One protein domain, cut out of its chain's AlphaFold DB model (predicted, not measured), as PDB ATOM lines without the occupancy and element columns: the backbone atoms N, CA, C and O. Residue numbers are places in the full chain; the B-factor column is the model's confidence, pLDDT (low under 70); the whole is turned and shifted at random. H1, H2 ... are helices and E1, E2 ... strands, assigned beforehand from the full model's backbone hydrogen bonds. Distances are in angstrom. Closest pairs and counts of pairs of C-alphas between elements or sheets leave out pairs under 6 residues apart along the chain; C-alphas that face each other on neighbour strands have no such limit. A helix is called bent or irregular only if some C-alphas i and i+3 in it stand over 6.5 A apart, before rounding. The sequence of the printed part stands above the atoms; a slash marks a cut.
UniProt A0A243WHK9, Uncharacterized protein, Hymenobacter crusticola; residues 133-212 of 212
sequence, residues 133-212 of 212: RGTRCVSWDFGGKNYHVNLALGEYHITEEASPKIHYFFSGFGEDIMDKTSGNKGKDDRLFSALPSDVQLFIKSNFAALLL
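What this domain is: This is residues 133 to 212 of the 212 residues of an uncharacterized protein of Hymenobacter crusticola (UniProt A0A243WHK9). Picture one strongly twisted sheet, mostly a run of four strands folded back and forth, with the short strand E5 added beside E4 and the single helix H1 packed slantwise over one face, at the E1 and E2 end. Between E4 and E5 the link of residues 172 to 188 makes a long loop at the periphery, folding back beside the end of E4 before it reaches E5. The printed part has 80 residues with one named helix and five named strands, in the order E1, E2, E3, E4, E5, H1 along the chain. The sheet is mixed, in the order E1, E2, E3, E4, E5, and the class is mixed, helices and strands. The whole is compact, with a radius of gyration of the C-alphas of 11.6 A, and rounded, spanning 31 by 28 by 26 A.

Where its parts are: Start at C-alpha 137, at (42.511, -28.746, 8.274), where strand E1 begins; it covers residues 137 to 142 and is 15.7 A from first to last C-alpha. Next comes E2, residues 145 to 150, 16.3 A long. Read on to E3, residues 156 to 160, which is 13.5 A long. E4, residues 166 to 171, measures 16.9 A and ends at C-alpha 171, at (27.562, -31.079, 12.885). After the loop look for E5, residues 189 to 191, 7.1 A long. H1 then takes residues 197 to 210 and is 17.1 A long, ending at C-alpha 210, at (40.471, -38.661, 7.710). H1 is irregular: C-alphas 205 and 208 are 8.3 A apart, and its line is a rough one.

How they stand to each other: Begin with edge strand E1, which forms a hairpin with E2, antiparallel at 156 degrees between their directions; look at N 140 and O 147, 2.8 A apart and within hydrogen-bond range. E2 and E3 are the next hairpin, antiparallel at 163 degrees, with N 159 and O 148 within that range at 2.8 A. E3 and E4 form a third, antiparallel at 154 degrees, where N 168 and O 158 are 2.7 A apart. E1 to E4 make a meander, each strand the antiparallel neighbour of the one before. E5, the other edge strand, is parallel to E4 at 45 degrees, and N 190 and O 167 are within range at 2.8 A. E1 and E4 are apart, as are E1 and E5, and E2 and E5. Outside the named strands, residues 178 to 179 pair antiparallel with residues 170 to 171 of E4. H1 is on the sheet at a height over the sheet of 9.7 A, giving two layers, a helix on one face of a sheet. It lies over E2 and only just over E1, with 3 of its C-alphas falling on E1. On the local plane its line and that of E2 stand at 53 degrees, slantwise to the strands. The closest C-alphas of E1 and H1 are those of Val 138 and Leu 210, 7.2 A apart, while E2 and H1 are near each other. In H1, 8 of 10 O i to N i+4 pairs are within hydrogen-bond range.

The domain as a whole: The two C-alphas farthest apart are those of Lys 187 and Leu 212, 31.7 A. The first and last printed C-alphas, those of Arg 133 and Leu 212, are 9.1 A apart, and Leu 212 is the chain's last residue. The printed part has no cut. The link from E4 to E5 is long, with 17 residues, whose C-alphas lie 10 to 17 A from the mean of all C-alphas; the other four links are tight. The mean pLDDT of the printed part is 92.7, and residue 185 alone is under 70.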
ATOM      1  N   ARG A 133      47.923 -33.182   5.848       94.44
ATOM      2  CA  ARG A 133      47.641 -32.539   7.135       94.44
ATOM      3  C   ARG A 133      48.160 -31.106   7.136       94.44
ATOM      4  O   ARG A 133      49.361 -30.877   7.019       94.44
ATOM      5  N   GLY A 134      47.252 -30.155   7.310       89.69
ATOM      6  CA  GLY A 134      47.560 -28.779   7.677       89.69
ATOM      7  C   GLY A 134      47.387 -28.545   9.179       89.69
ATOM      8  O   GLY A 134      46.921 -29.403   9.924       89.69
ATOM      9  N   THR A 135      47.719 -27.339   9.638       83.69
ATOM     10  CA  THR A 135      47.638 -26.970  11.065       83.69
ATOM     11  C   THR A 135      46.210 -26.999  11.623       83.69
ATOM     12  O   THR A 135      46.020 -27.199  12.819       83.69
ATOM     13  N   ARG A 136      45.197 -26.748  10.782       87.00
ATOM     14  CA  ARG A 136      43.779 -26.643  11.191       87.00
ATOM     15  C   ARG A 136      42.808 -27.405  10.292       87.00
ATOM     16  O   ARG A 136      41.606 -27.399  10.545       87.00
ATOM     17  N   CYS A 137      43.318 -28.029   9.240       93.00
ATOM     18  CA  CYS A 137      42.511 -28.746   8.274       93.00
ATOM     19  C   CYS A 137      43.258 -29.971   7.762       93.00
ATOM     20  O   CYS A 137      44.489 -30.012   7.773       93.00
ATOM     21  N   VAL A 138      42.502 -30.958   7.299       96.56
ATOM     22  CA  VAL A 138      43.036 -32.059   6.498       96.56
ATOM     23  C   VAL A 138      42.439 -31.927   5.112       96.56
ATOM     24  O   VAL A 138      41.216 -31.863   4.988       96.56
ATOM     25  N   SER A 139      43.285 -31.849   4.090       97.44
ATOM     26  CA  SER A 139      42.853 -31.867   2.695       97.44
ATOM     27  C   SER A 139      43.049 -33.243   2.078       97.44
ATOM     28  O   SER A 139      43.879 -34.013   2.552       97.44
ATOM     29  N   TRP A 140      42.276 -33.577   1.050       98.25
ATOM     30  CA  TRP A 140      42.419 -34.798   0.257       98.25
ATOM     31  C   TRP A 140      41.878 -34.580  -1.157       98.25
ATOM     32  O   TRP A 140      41.086 -33.670  -1.404       98.25
ATOM     33  N   ASP A 141      42.299 -35.429  -2.088       98.25
ATOM     34  CA  ASP A 141      41.687 -35.535  -3.412       98.25
ATOM     35  C   ASP A 141      40.601 -36.613  -3.413       98.25
ATOM     36  O   ASP A 141      40.819 -37.723  -2.919       98.25
ATOM     37  N   PHE A 142      39.442 -36.302  -3.987       97.38
ATOM     38  CA  PHE A 142      38.397 -37.277  -4.267       97.38
ATOM     39  C   PHE A 142      37.815 -37.021  -5.657       97.38
ATOM     40  O   PHE A 142      37.161 -36.008  -5.897       97.38
ATOM     41  N   GLY A 143      38.051 -37.946  -6.589       94.44
ATOM     42  CA  GLY A 143      37.535 -37.833  -7.956       94.44
ATOM     43  C   GLY A 143      38.129 -36.659  -8.745       94.44
ATOM     44  O   GLY A 143      37.426 -36.083  -9.573       94.44
ATOM     45  N   GLY A 144      39.389 -36.283  -8.483       95.94
ATOM     46  CA  GLY A 144      40.056 -35.156  -9.147       95.94
ATOM     47  C   GLY A 144      39.646 -33.780  -8.615       95.94
ATOM     48  O   GLY A 144      39.982 -32.760  -9.219       95.94
ATOM     49  N   LYS A 145      38.892 -33.743  -7.514       97.94
ATOM     50  CA  LYS A 145      38.545 -32.527  -6.783       97.94
ATOM     51  C   LYS A 145      39.250 -32.530  -5.438       97.94
ATOM     52  O   LYS A 145      39.246 -33.537  -4.729       97.94
ATOM     53  N   ASN A 146      39.798 -31.379  -5.062       98.06
ATOM     54  CA  ASN A 146      40.411 -31.203  -3.757       98.06
ATOM     55  C   ASN A 146      39.368 -30.732  -2.738       98.06
ATOM     56  O   ASN A 146      38.659 -29.745  -2.953       98.06
ATOM     57  N   TYR A 147      39.294 -31.454  -1.628       98.19
ATOM     58  CA  TYR A 147      38.450 -31.139  -0.489       98.19
ATOM     59  C   TYR A 147      39.320 -30.890   0.731       98.19
ATOM     60  O   TYR A 147      40.396 -31.471   0.855       98.19
ATOM     61  N   HIS A 148      38.840 -30.088   1.678       96.88
ATOM     62  CA  HIS A 148      39.408 -30.068   3.018       96.88
ATOM     63  C   HIS A 148      38.339 -30.031   4.101       96.88
ATOM     64  O   HIS A 148      37.316 -29.370   3.956       96.88
ATOM     65  N   VAL A 149      38.599 -30.716   5.211       96.56
ATOM     66  CA  VAL A 149      37.788 -30.638   6.426       96.56
ATOM     67  C   VAL A 149      38.436 -29.645   7.374       96.56
ATOM     68  O   VAL A 149      39.620 -29.758   7.693       96.56
ATOM     69  N   ASN A 150      37.662 -28.661   7.815       94.19
ATOM     70  CA  ASN A 150      38.072 -27.700   8.825       94.19
ATOM     71  C   ASN A 150      37.290 -27.972  10.111       94.19
ATOM     72  O   ASN A 150      36.060 -28.039  10.097       94.19
ATOM     73  N   LEU A 151      38.017 -28.144  11.217       89.12
ATOM     74  CA  LEU A 151      37.444 -28.434  12.534       89.12
ATOM     75  C   LEU A 151      37.629 -27.284  13.534       89.12
ATOM     76  O   LEU A 151      37.508 -27.477  14.746       89.12
ATOM     77  N   ALA A 152      37.954 -26.085  13.052       84.44
ATOM     78  CA  ALA A 152      38.234 -24.951  13.915       84.44
ATOM     79  C   ALA A 152      36.998 -24.494  14.712       84.44
ATOM     80  O   ALA A 152      35.921 -24.279  14.163       84.44
ATOM     81  N   LEU A 153      37.200 -24.304  16.024       74.00
ATOM     82  CA  LEU A 153      36.396 -23.471  16.936       74.00
ATOM     83  C   LEU A 153      34.860 -23.590  16.805       74.00
ATOM     84  O   LEU A 153      34.146 -22.603  16.950       74.00
ATOM     85  N   GLY A 154      34.341 -24.802  16.585       76.88
ATOM     86  CA  GLY A 154      32.897 -25.080  16.602       76.88
ATOM     87  C   GLY A 154      32.165 -24.888  15.266       76.88
ATOM     88  O   GLY A 154      30.940 -25.064  15.207       76.88
ATOM     89  N   GLU A 155      32.891 -24.591  14.186       85.38
ATOM     90  CA  GLU A 155      32.350 -24.499  12.826       85.38
ATOM     91  C   GLU A 155      32.943 -25.581  11.923       85.38
ATOM     92  O   GLU A 155      33.925 -25.369  11.210       85.38
ATOM     93  N   TYR A 156      32.324 -26.762  11.949       93.94
ATOM     94  CA  TYR A 156      32.725 -27.868  11.088       93.94
ATOM     95  C   TYR A 156      32.178 -27.670   9.686       93.94
ATOM     96  O   TYR A 156      30.969 -27.510   9.481       93.94
ATOM     97  N   HIS A 157      33.087 -27.677   8.723       95.56
ATOM     98  CA  HIS A 157      32.727 -27.603   7.323       95.56
ATOM     99  C   HIS A 157      33.721 -28.363   6.458       95.56
ATOM    100  O   HIS A 157      34.895 -28.537   6.801       95.56
ATOM    101  N   ILE A 158      33.209 -28.825   5.328       97.06
ATOM    102  CA  ILE A 158      34.000 -29.313   4.210       97.06
ATOM    103  C   ILE A 158      34.093 -28.175   3.212       97.06
ATOM    104  O   ILE A 158      33.082 -27.558   2.899       97.06
ATOM    105  N   THR A 159      35.273 -27.903   2.689       96.56
ATOM    106  CA  THR A 159      35.437 -26.965   1.584       96.56
ATOM    107  C   THR A 159      35.824 -27.739   0.341       96.56
ATOM    108  O   THR A 159      36.778 -28.512   0.379       96.56
ATOM    109  N   GLU A 160      35.114 -27.518  -0.758       97.19
ATOM    110  CA  GLU A 160      35.583 -27.877  -2.096       97.19
ATOM    111  C   GLU A 160      36.433 -26.714  -2.621       97.19
ATOM    112  O   GLU A 160      35.950 -25.581  -2.716       97.19
ATOM    113  N   GLU A 161      37.702 -26.980  -2.934       96.06
ATOM    114  CA  GLU A 161      38.685 -25.998  -3.425       96.06
ATOM    115  C   GLU A 161      38.442 -25.647  -4.907       96.06
ATOM    116  O   GLU A 161      39.314 -25.775  -5.768       96.06
ATOM    117  N   ALA A 162      37.215 -25.230  -5.214       93.19
ATOM    118  CA  ALA A 162      36.815 -24.667  -6.495       93.19
ATOM    119  C   ALA A 162      37.064 -23.144  -6.537       93.19
ATOM    120  O   ALA A 162      37.516 -22.529  -5.569       93.19
ATOM    121  N   SER A 163      36.762 -22.519  -7.677       92.00
ATOM    122  CA  SER A 163      36.790 -21.061  -7.845       92.00
ATOM    123  C   SER A 163      35.402 -20.565  -8.279       92.00
ATOM    124  O   SER A 163      35.090 -20.663  -9.468       92.00
ATOM    125  N   PRO A 164      34.560 -20.033  -7.367       93.31
ATOM    126  CA  PRO A 164      34.823 -19.780  -5.943       93.31
ATOM    127  C   PRO A 164      34.820 -21.058  -5.088       93.31
ATOM    128  O   PRO A 164      34.301 -22.093  -5.505       93.31
ATOM    129  N   LYS A 165      35.391 -20.968  -3.880       95.44
ATOM    130  CA  LYS A 165      35.347 -22.056  -2.896       95.44
ATOM    131  C   LYS A 165      33.915 -22.268  -2.422       95.44
ATOM    132  O   LYS A 165      33.175 -21.304  -2.251       95.44
ATOM    133  N   ILE A 166      33.551 -23.521  -2.175       95.50
ATOM    134  CA  ILE A 166      32.211 -23.882  -1.704       95.50
ATOM    135  C   ILE A 166      32.344 -24.520  -0.328       95.50
ATOM    136  O   ILE A 166      33.086 -25.491  -0.176       95.50
ATOM    137  N   HIS A 167      31.619 -23.989   0.656       95.62
ATOM    138  CA  HIS A 167      31.663 -24.462   2.037       95.62
ATOM    139  C   HIS A 167      30.395 -25.251   2.369       95.62
ATOM    140  O   HIS A 167      29.285 -24.751   2.220       95.62
ATOM    141  N   TYR A 168      30.562 -26.481   2.841       96.88
ATOM    142  CA  TYR A 168      29.494 -27.403   3.204       96.88
ATOM    143  C   TYR A 168      29.509 -27.620   4.717       96.88
ATOM    144  O   TYR A 168      30.391 -28.300   5.247       96.88
ATOM    145  N   PHE A 169      28.557 -27.018   5.423       95.81
ATOM    146  CA  PHE A 169      28.540 -26.985   6.886       95.81
ATOM    147  C   PHE A 169      27.811 -28.187   7.485       95.81
ATOM    148  O   PHE A 169      26.760 -28.618   6.998       95.81
ATOM    149  N   PHE A 170      28.361 -28.708   8.583       96.38
ATOM    150  CA  PHE A 170      27.793 -29.851   9.288       96.38
ATOM    151  C   PHE A 170      27.994 -29.795  10.804       96.38
ATOM    152  O   PHE A 170      28.669 -28.929  11.363       96.38
ATOM    153  N   SER A 171      27.352 -30.739  11.481       95.19
ATOM    154  CA  SER A 171      27.562 -31.079  12.885       95.19
ATOM    155  C   SER A 171      27.646 -32.597  13.039       95.19
ATOM    156  O   SER A 171      27.309 -33.325  12.108       95.19
ATOM    157  N   GLY A 172      28.091 -33.072  14.203       94.38
ATOM    158  CA  GLY A 172      28.296 -34.500  14.441       94.38
ATOM    159  C   GLY A 172      29.588 -35.030  13.817       94.38
ATOM    160  O   GLY A 172      30.404 -34.271  13.290       94.38
ATOM    161  N   PHE A 173      29.780 -36.343  13.922       94.50
ATOM    162  CA  PHE A 173      30.987 -37.044  13.488       94.50
ATOM    163  C   PHE A 173      30.624 -38.417  12.924       94.50
ATOM    164  O   PHE A 173      29.661 -39.034  13.373       94.50
ATOM    165  N   GLY A 174      31.415 -38.912  11.970       93.81
ATOM    166  CA  GLY A 174      31.177 -40.228  11.376       93.81
ATOM    167  C   GLY A 174      29.790 -40.342  10.739       93.81
ATOM    168  O   GLY A 174      29.351 -39.448  10.018       93.81
ATOM    169  N   GLU A 175      29.076 -41.425  11.031       94.62
ATOM    170  CA  GLU A 175      27.725 -41.664  10.507       94.62
ATOM    171  C   GLU A 175      26.683 -40.650  11.021       94.62
ATOM    172  O   GLU A 175      25.749 -40.304  10.287       94.62
ATOM    173  N   ASP A 176      26.907 -40.073  12.210       96.12
ATOM    174  CA  ASP A 176      26.035 -39.079  12.857       96.12
ATOM    175  C   ASP A 176      26.193 -37.660  12.281       96.12
ATOM    176  O   ASP A 176      25.656 -36.694  12.828       96.12
ATOM    177  N   ILE A 177      26.947 -37.498  11.187       95.94
ATOM    178  CA  ILE A 177      27.054 -36.212  10.495       95.94
ATOM    179  C   ILE A 177      25.682 -35.778   9.970       95.94
ATOM    180  O   ILE A 177      25.012 -36.514   9.233       95.94
ATOM    181  N   MET A 178      25.309 -34.547  10.312       95.62
ATOM    182  CA  MET A 178      24.057 -33.897   9.925       95.62
ATOM    183  C   MET A 178      24.308 -32.490   9.392       95.62
ATOM    184  O   MET A 178      25.267 -31.822   9.788       95.62
ATOM    185  N   ASP A 179      23.390 -32.018   8.554       96.88
ATOM    186  CA  ASP A 179      23.384 -30.651   8.045       96.88
ATOM    187  C   ASP A 179      23.391 -29.617   9.171       96.88
ATOM    188  O   ASP A 179      22.700 -29.747  10.185       96.88
ATOM    189  N   LYS A 180      24.157 -28.546   8.965       94.44
ATOM    190  CA  LYS A 180      24.166 -27.374   9.836       94.44
ATOM    191  C   LYS A 180      24.117 -26.128   8.966       94.44
ATOM    192  O   LYS A 180      24.845 -26.027   7.989       94.44
ATOM    193  N   THR A 181      23.282 -25.164   9.327       88.19
ATOM    194  CA  THR A 181      23.307 -23.843   8.690       88.19
ATOM    195  C   THR A 181      24.497 -23.043   9.208       88.19
ATOM    196  O   THR A 181      24.739 -23.025  10.419       88.19
ATOM    197  N   SER A 182      25.216 -22.347   8.327       83.31
ATOM    198  CA  SER A 182      26.221 -21.369   8.745       83.31
ATOM    199  C   SER A 182      25.556 -20.205   9.492       83.31
ATOM    200  O   SER A 182      24.435 -19.794   9.181       83.31
ATOM    201  N   GLY A 183      26.225 -19.686  10.528       77.25
ATOM    202  CA  GLY A 183      25.772 -18.476  11.229       77.25
ATOM    203  C   GLY A 183      26.002 -17.206  10.402       77.25
ATOM    204  O   GLY A 183      25.256 -16.235  10.519       77.25
ATOM    205  N   ASN A 184      27.002 -17.243   9.523       73.81
ATOM    206  CA  ASN A 184      27.323 -16.186   8.577       73.81
ATOM    207  C   ASN A 184      26.668 -16.525   7.243       73.81
ATOM    208  O   ASN A 184      26.929 -17.587   6.715       73.81
ATOM    209  N   LYS A 185      25.814 -15.659   6.689       66.12
ATOM    210  CA  LYS A 185      25.169 -15.910   5.389       66.12
ATOM    211  C   LYS A 185      26.119 -15.566   4.236       66.12
ATOM    212  O   LYS A 185      25.943 -14.535   3.583       66.12
ATOM    213  N   GLY A 186      27.137 -16.396   4.007       75.50
ATOM    214  CA  GLY A 186      27.911 -16.360   2.768       75.50
ATOM    215  C   GLY A 186      27.043 -16.779   1.577       75.50
ATOM    216  O   GLY A 186      26.096 -17.548   1.730       75.50
ATOM    217  N   LYS A 187      27.333 -16.266   0.373       75.00
ATOM    218  CA  LYS A 187      26.608 -16.673  -0.850       75.00
ATOM    219  C   LYS A 187      26.917 -18.115  -1.278       75.00
ATOM    220  O   LYS A 187      26.107 -18.709  -1.981       75.00
ATOM    221  N   ASP A 188      28.046 -18.659  -0.828       83.56
ATOM    222  CA  ASP A 188      28.566 -19.969  -1.235       83.56
ATOM    223  C   ASP A 188      28.443 -21.035  -0.132       83.56
ATOM    224  O   ASP A 188      29.028 -22.118  -0.230       83.56
ATOM    225  N   ASP A 189      27.656 -20.742   0.904       89.69
ATOM    226  CA  ASP A 189      27.411 -21.659   2.008       89.69
ATOM    227  C   ASP A 189      26.325 -22.662   1.624       89.69
ATOM    228  O   ASP A 189      25.204 -22.311   1.244       89.69
ATOM    229  N   ARG A 190      26.666 -23.941   1.735       95.38
ATOM    230  CA  ARG A 190      25.788 -25.066   1.437       95.38
ATOM    231  C   ARG A 190      25.676 -25.986   2.645       95.38
ATOM    232  O   ARG A 190      26.512 -25.996   3.547       95.38
ATOM    233  N   LEU A 191      24.614 -26.779   2.646       96.25
ATOM    234  CA  LEU A 191      24.447 -27.874   3.593       96.25
ATOM    235  C   LEU A 191      25.344 -29.048   3.191       96.25
ATOM    236  O   LEU A 191      25.638 -29.224   2.009       96.25
ATOM    237  N   PHE A 192      25.753 -29.874   4.148       97.25
ATOM    238  CA  PHE A 192      26.530 -31.087   3.878       97.25
ATOM    239  C   PHE A 192      25.839 -32.037   2.898       97.25
ATOM    240  O   PHE A 192      26.493 -32.591   2.017       97.25
ATOM    241  N   SER A 193      24.515 -32.145   2.974       97.19
ATOM    242  CA  SER A 193      23.679 -32.915   2.051       97.19
ATOM    243  C   SER A 193      23.758 -32.458   0.589       97.19
ATOM    244  O   SER A 193      23.354 -33.208  -0.298       97.19
ATOM    245  N   ALA A 194      24.301 -31.266   0.316       97.25
ATOM    246  CA  ALA A 194      24.542 -30.773  -1.038       97.25
ATOM    247  C   ALA A 194      25.856 -31.290  -1.658       97.25
ATOM    248  O   ALA A 194      26.099 -31.040  -2.842       97.25
ATOM    249  N   LEU A 195      26.713 -31.981  -0.894       97.62
ATOM    250  CA  LEU A 195      27.870 -32.692  -1.445       97.62
ATOM    251  C   LEU A 195      27.414 -33.859  -2.336       97.62
ATOM    252  O   LEU A 195      26.348 -34.428  -2.103       97.62
ATOM    253  N   PRO A 196      28.235 -34.299  -3.304       97.50
ATOM    254  CA  PRO A 196      28.012 -35.573  -3.980       97.50
ATOM    255  C   PRO A 196      27.843 -36.727  -2.975       97.50
ATOM    256  O   PRO A 196      28.571 -36.805  -1.984       97.50
ATOM    257  N   SER A 197      26.873 -37.616  -3.206       96.69
ATOM    258  CA  SER A 197      26.508 -38.671  -2.246       96.69
ATOM    259  C   SER A 197      27.663 -39.621  -1.913       96.69
ATOM    260  O   SER A 197      27.766 -40.105  -0.788       96.69
ATOM    261  N   ASP A 198      28.550 -39.878  -2.871       95.88
ATOM    262  CA  ASP A 198      29.750 -40.696  -2.690       95.88
ATOM    263  C   ASP A 198      30.797 -40.013  -1.798       95.88
ATOM    264  O   ASP A 198      31.410 -40.679  -0.962       95.88
ATOM    265  N   VAL A 199      30.945 -38.690  -1.911       97.62
ATOM    266  CA  VAL A 199      31.776 -37.871  -1.016       97.62
ATOM    267  C   VAL A 199      31.180 -37.844   0.392       97.62
ATOM    268  O   VAL A 199      31.912 -38.027   1.363       97.62
ATOM    269  N   GLN A 200      29.857 -37.681   0.523       97.75
ATOM    270  CA  GLN A 200      29.183 -37.744   1.827       97.75
ATOM    271  C   GLN A 200      29.442 -39.084   2.519       97.75
ATOM    272  O   GLN A 200      29.883 -39.110   3.669       97.75
ATOM    273  N   LEU A 201      29.205 -40.191   1.808       96.56
ATOM    274  CA  LEU A 201      29.396 -41.536   2.342       96.56
ATOM    275  C   LEU A 201      30.863 -41.791   2.703       96.56
ATOM    276  O   LEU A 201      31.149 -42.305   3.779       96.56
ATOM    277  N   PHE A 202      31.798 -41.372   1.845       97.50
ATOM    278  CA  PHE A 202      33.226 -41.457   2.135       97.50
ATOM    279  C   PHE A 202      33.582 -40.756   3.449       97.50
ATOM    280  O   PHE A 202      34.236 -41.360   4.302       97.50
ATOM    281  N   ILE A 203      33.133 -39.510   3.628       97.50
ATOM    282  CA  ILE A 203      33.421 -38.721   4.828       97.50
ATOM    283  C   ILE A 203      32.818 -39.384   6.063       97.50
ATOM    284  O   ILE A 203      33.522 -39.535   7.058       97.50
ATOM    285  N   LYS A 204      31.551 -39.812   6.004       96.81
ATOM    286  CA  LYS A 204      30.872 -40.471   7.130       96.81
ATOM    287  C   LYS A 204      31.590 -41.748   7.559       96.81
ATOM    288  O   LYS A 204      31.978 -41.878   8.720       96.81
ATOM    289  N   SER A 205      31.872 -42.633   6.609       96.25
ATOM    290  CA  SER A 205      32.459 -43.940   6.907       96.25
ATOM    291  C   SER A 205      33.951 -43.880   7.246       96.25
ATOM    292  O   SER A 205      34.474 -44.798   7.873       96.25
ATOM    293  N   ASN A 206      34.651 -42.804   6.870       96.44
ATOM    294  CA  ASN A 206      36.094 -42.660   7.088       96.44
ATOM    295  C   ASN A 206      36.459 -41.455   7.959       96.44
ATOM    296  O   ASN A 206      37.621 -41.056   7.978       96.44
ATOM    297  N   PHE A 207      35.508 -40.882   8.702       95.56
ATOM    298  CA  PHE A 207      35.719 -39.626   9.425       95.56
ATOM    299  C   PHE A 207      36.912 -39.686  10.385       95.56
ATOM    300  O   PHE A 207      37.792 -38.832  10.339       95.56
ATOM    301  N   ALA A 208      36.990 -40.730  11.215       94.44
ATOM    302  CA  ALA A 208      38.112 -40.913  12.131       94.44
ATOM    303  C   ALA A 208      39.435 -41.062  11.369       94.44
ATOM    304  O   ALA A 208      40.409 -40.394  11.692       94.44
ATOM    305  N   ALA A 209      39.454 -41.879  10.313       94.88
ATOM    306  CA  ALA A 209      40.645 -42.086   9.502       94.88
ATOM    307  C   ALA A 209      41.093 -40.795   8.801       94.88
ATOM    308  O   ALA A 209      42.287 -40.545   8.710       94.88
ATOM    309  N   LEU A 210      40.169 -39.964   8.311       93.12
ATOM    310  CA  LEU A 210      40.471 -38.661   7.710       93.12
ATOM    311  C   LEU A 210      41.206 -37.727   8.680       93.12
ATOM    312  O   LEU A 210      41.978 -36.886   8.236       93.12
ATOM    313  N   LEU A 211      40.995 -37.899   9.985       89.62
ATOM    314  CA  LEU A 211      41.589 -37.081  11.041       89.62
ATOM    315  C   LEU A 211      42.770 -37.746  11.763       89.62
ATOM    316  O   LEU A 211      43.303 -37.143  12.700       89.62
ATOM    317  N   LEU A 212      43.201 -38.943  11.338       85.81
ATOM    318  CA  LEU A 212      44.416 -39.650  11.796       85.81
ATOM    319  C   LEU A 212      45.621 -39.410  10.884       85.81
ATOM    320  O   LEU A 212      46.739 -39.404  11.434       85.81
TER     321      LEU A 212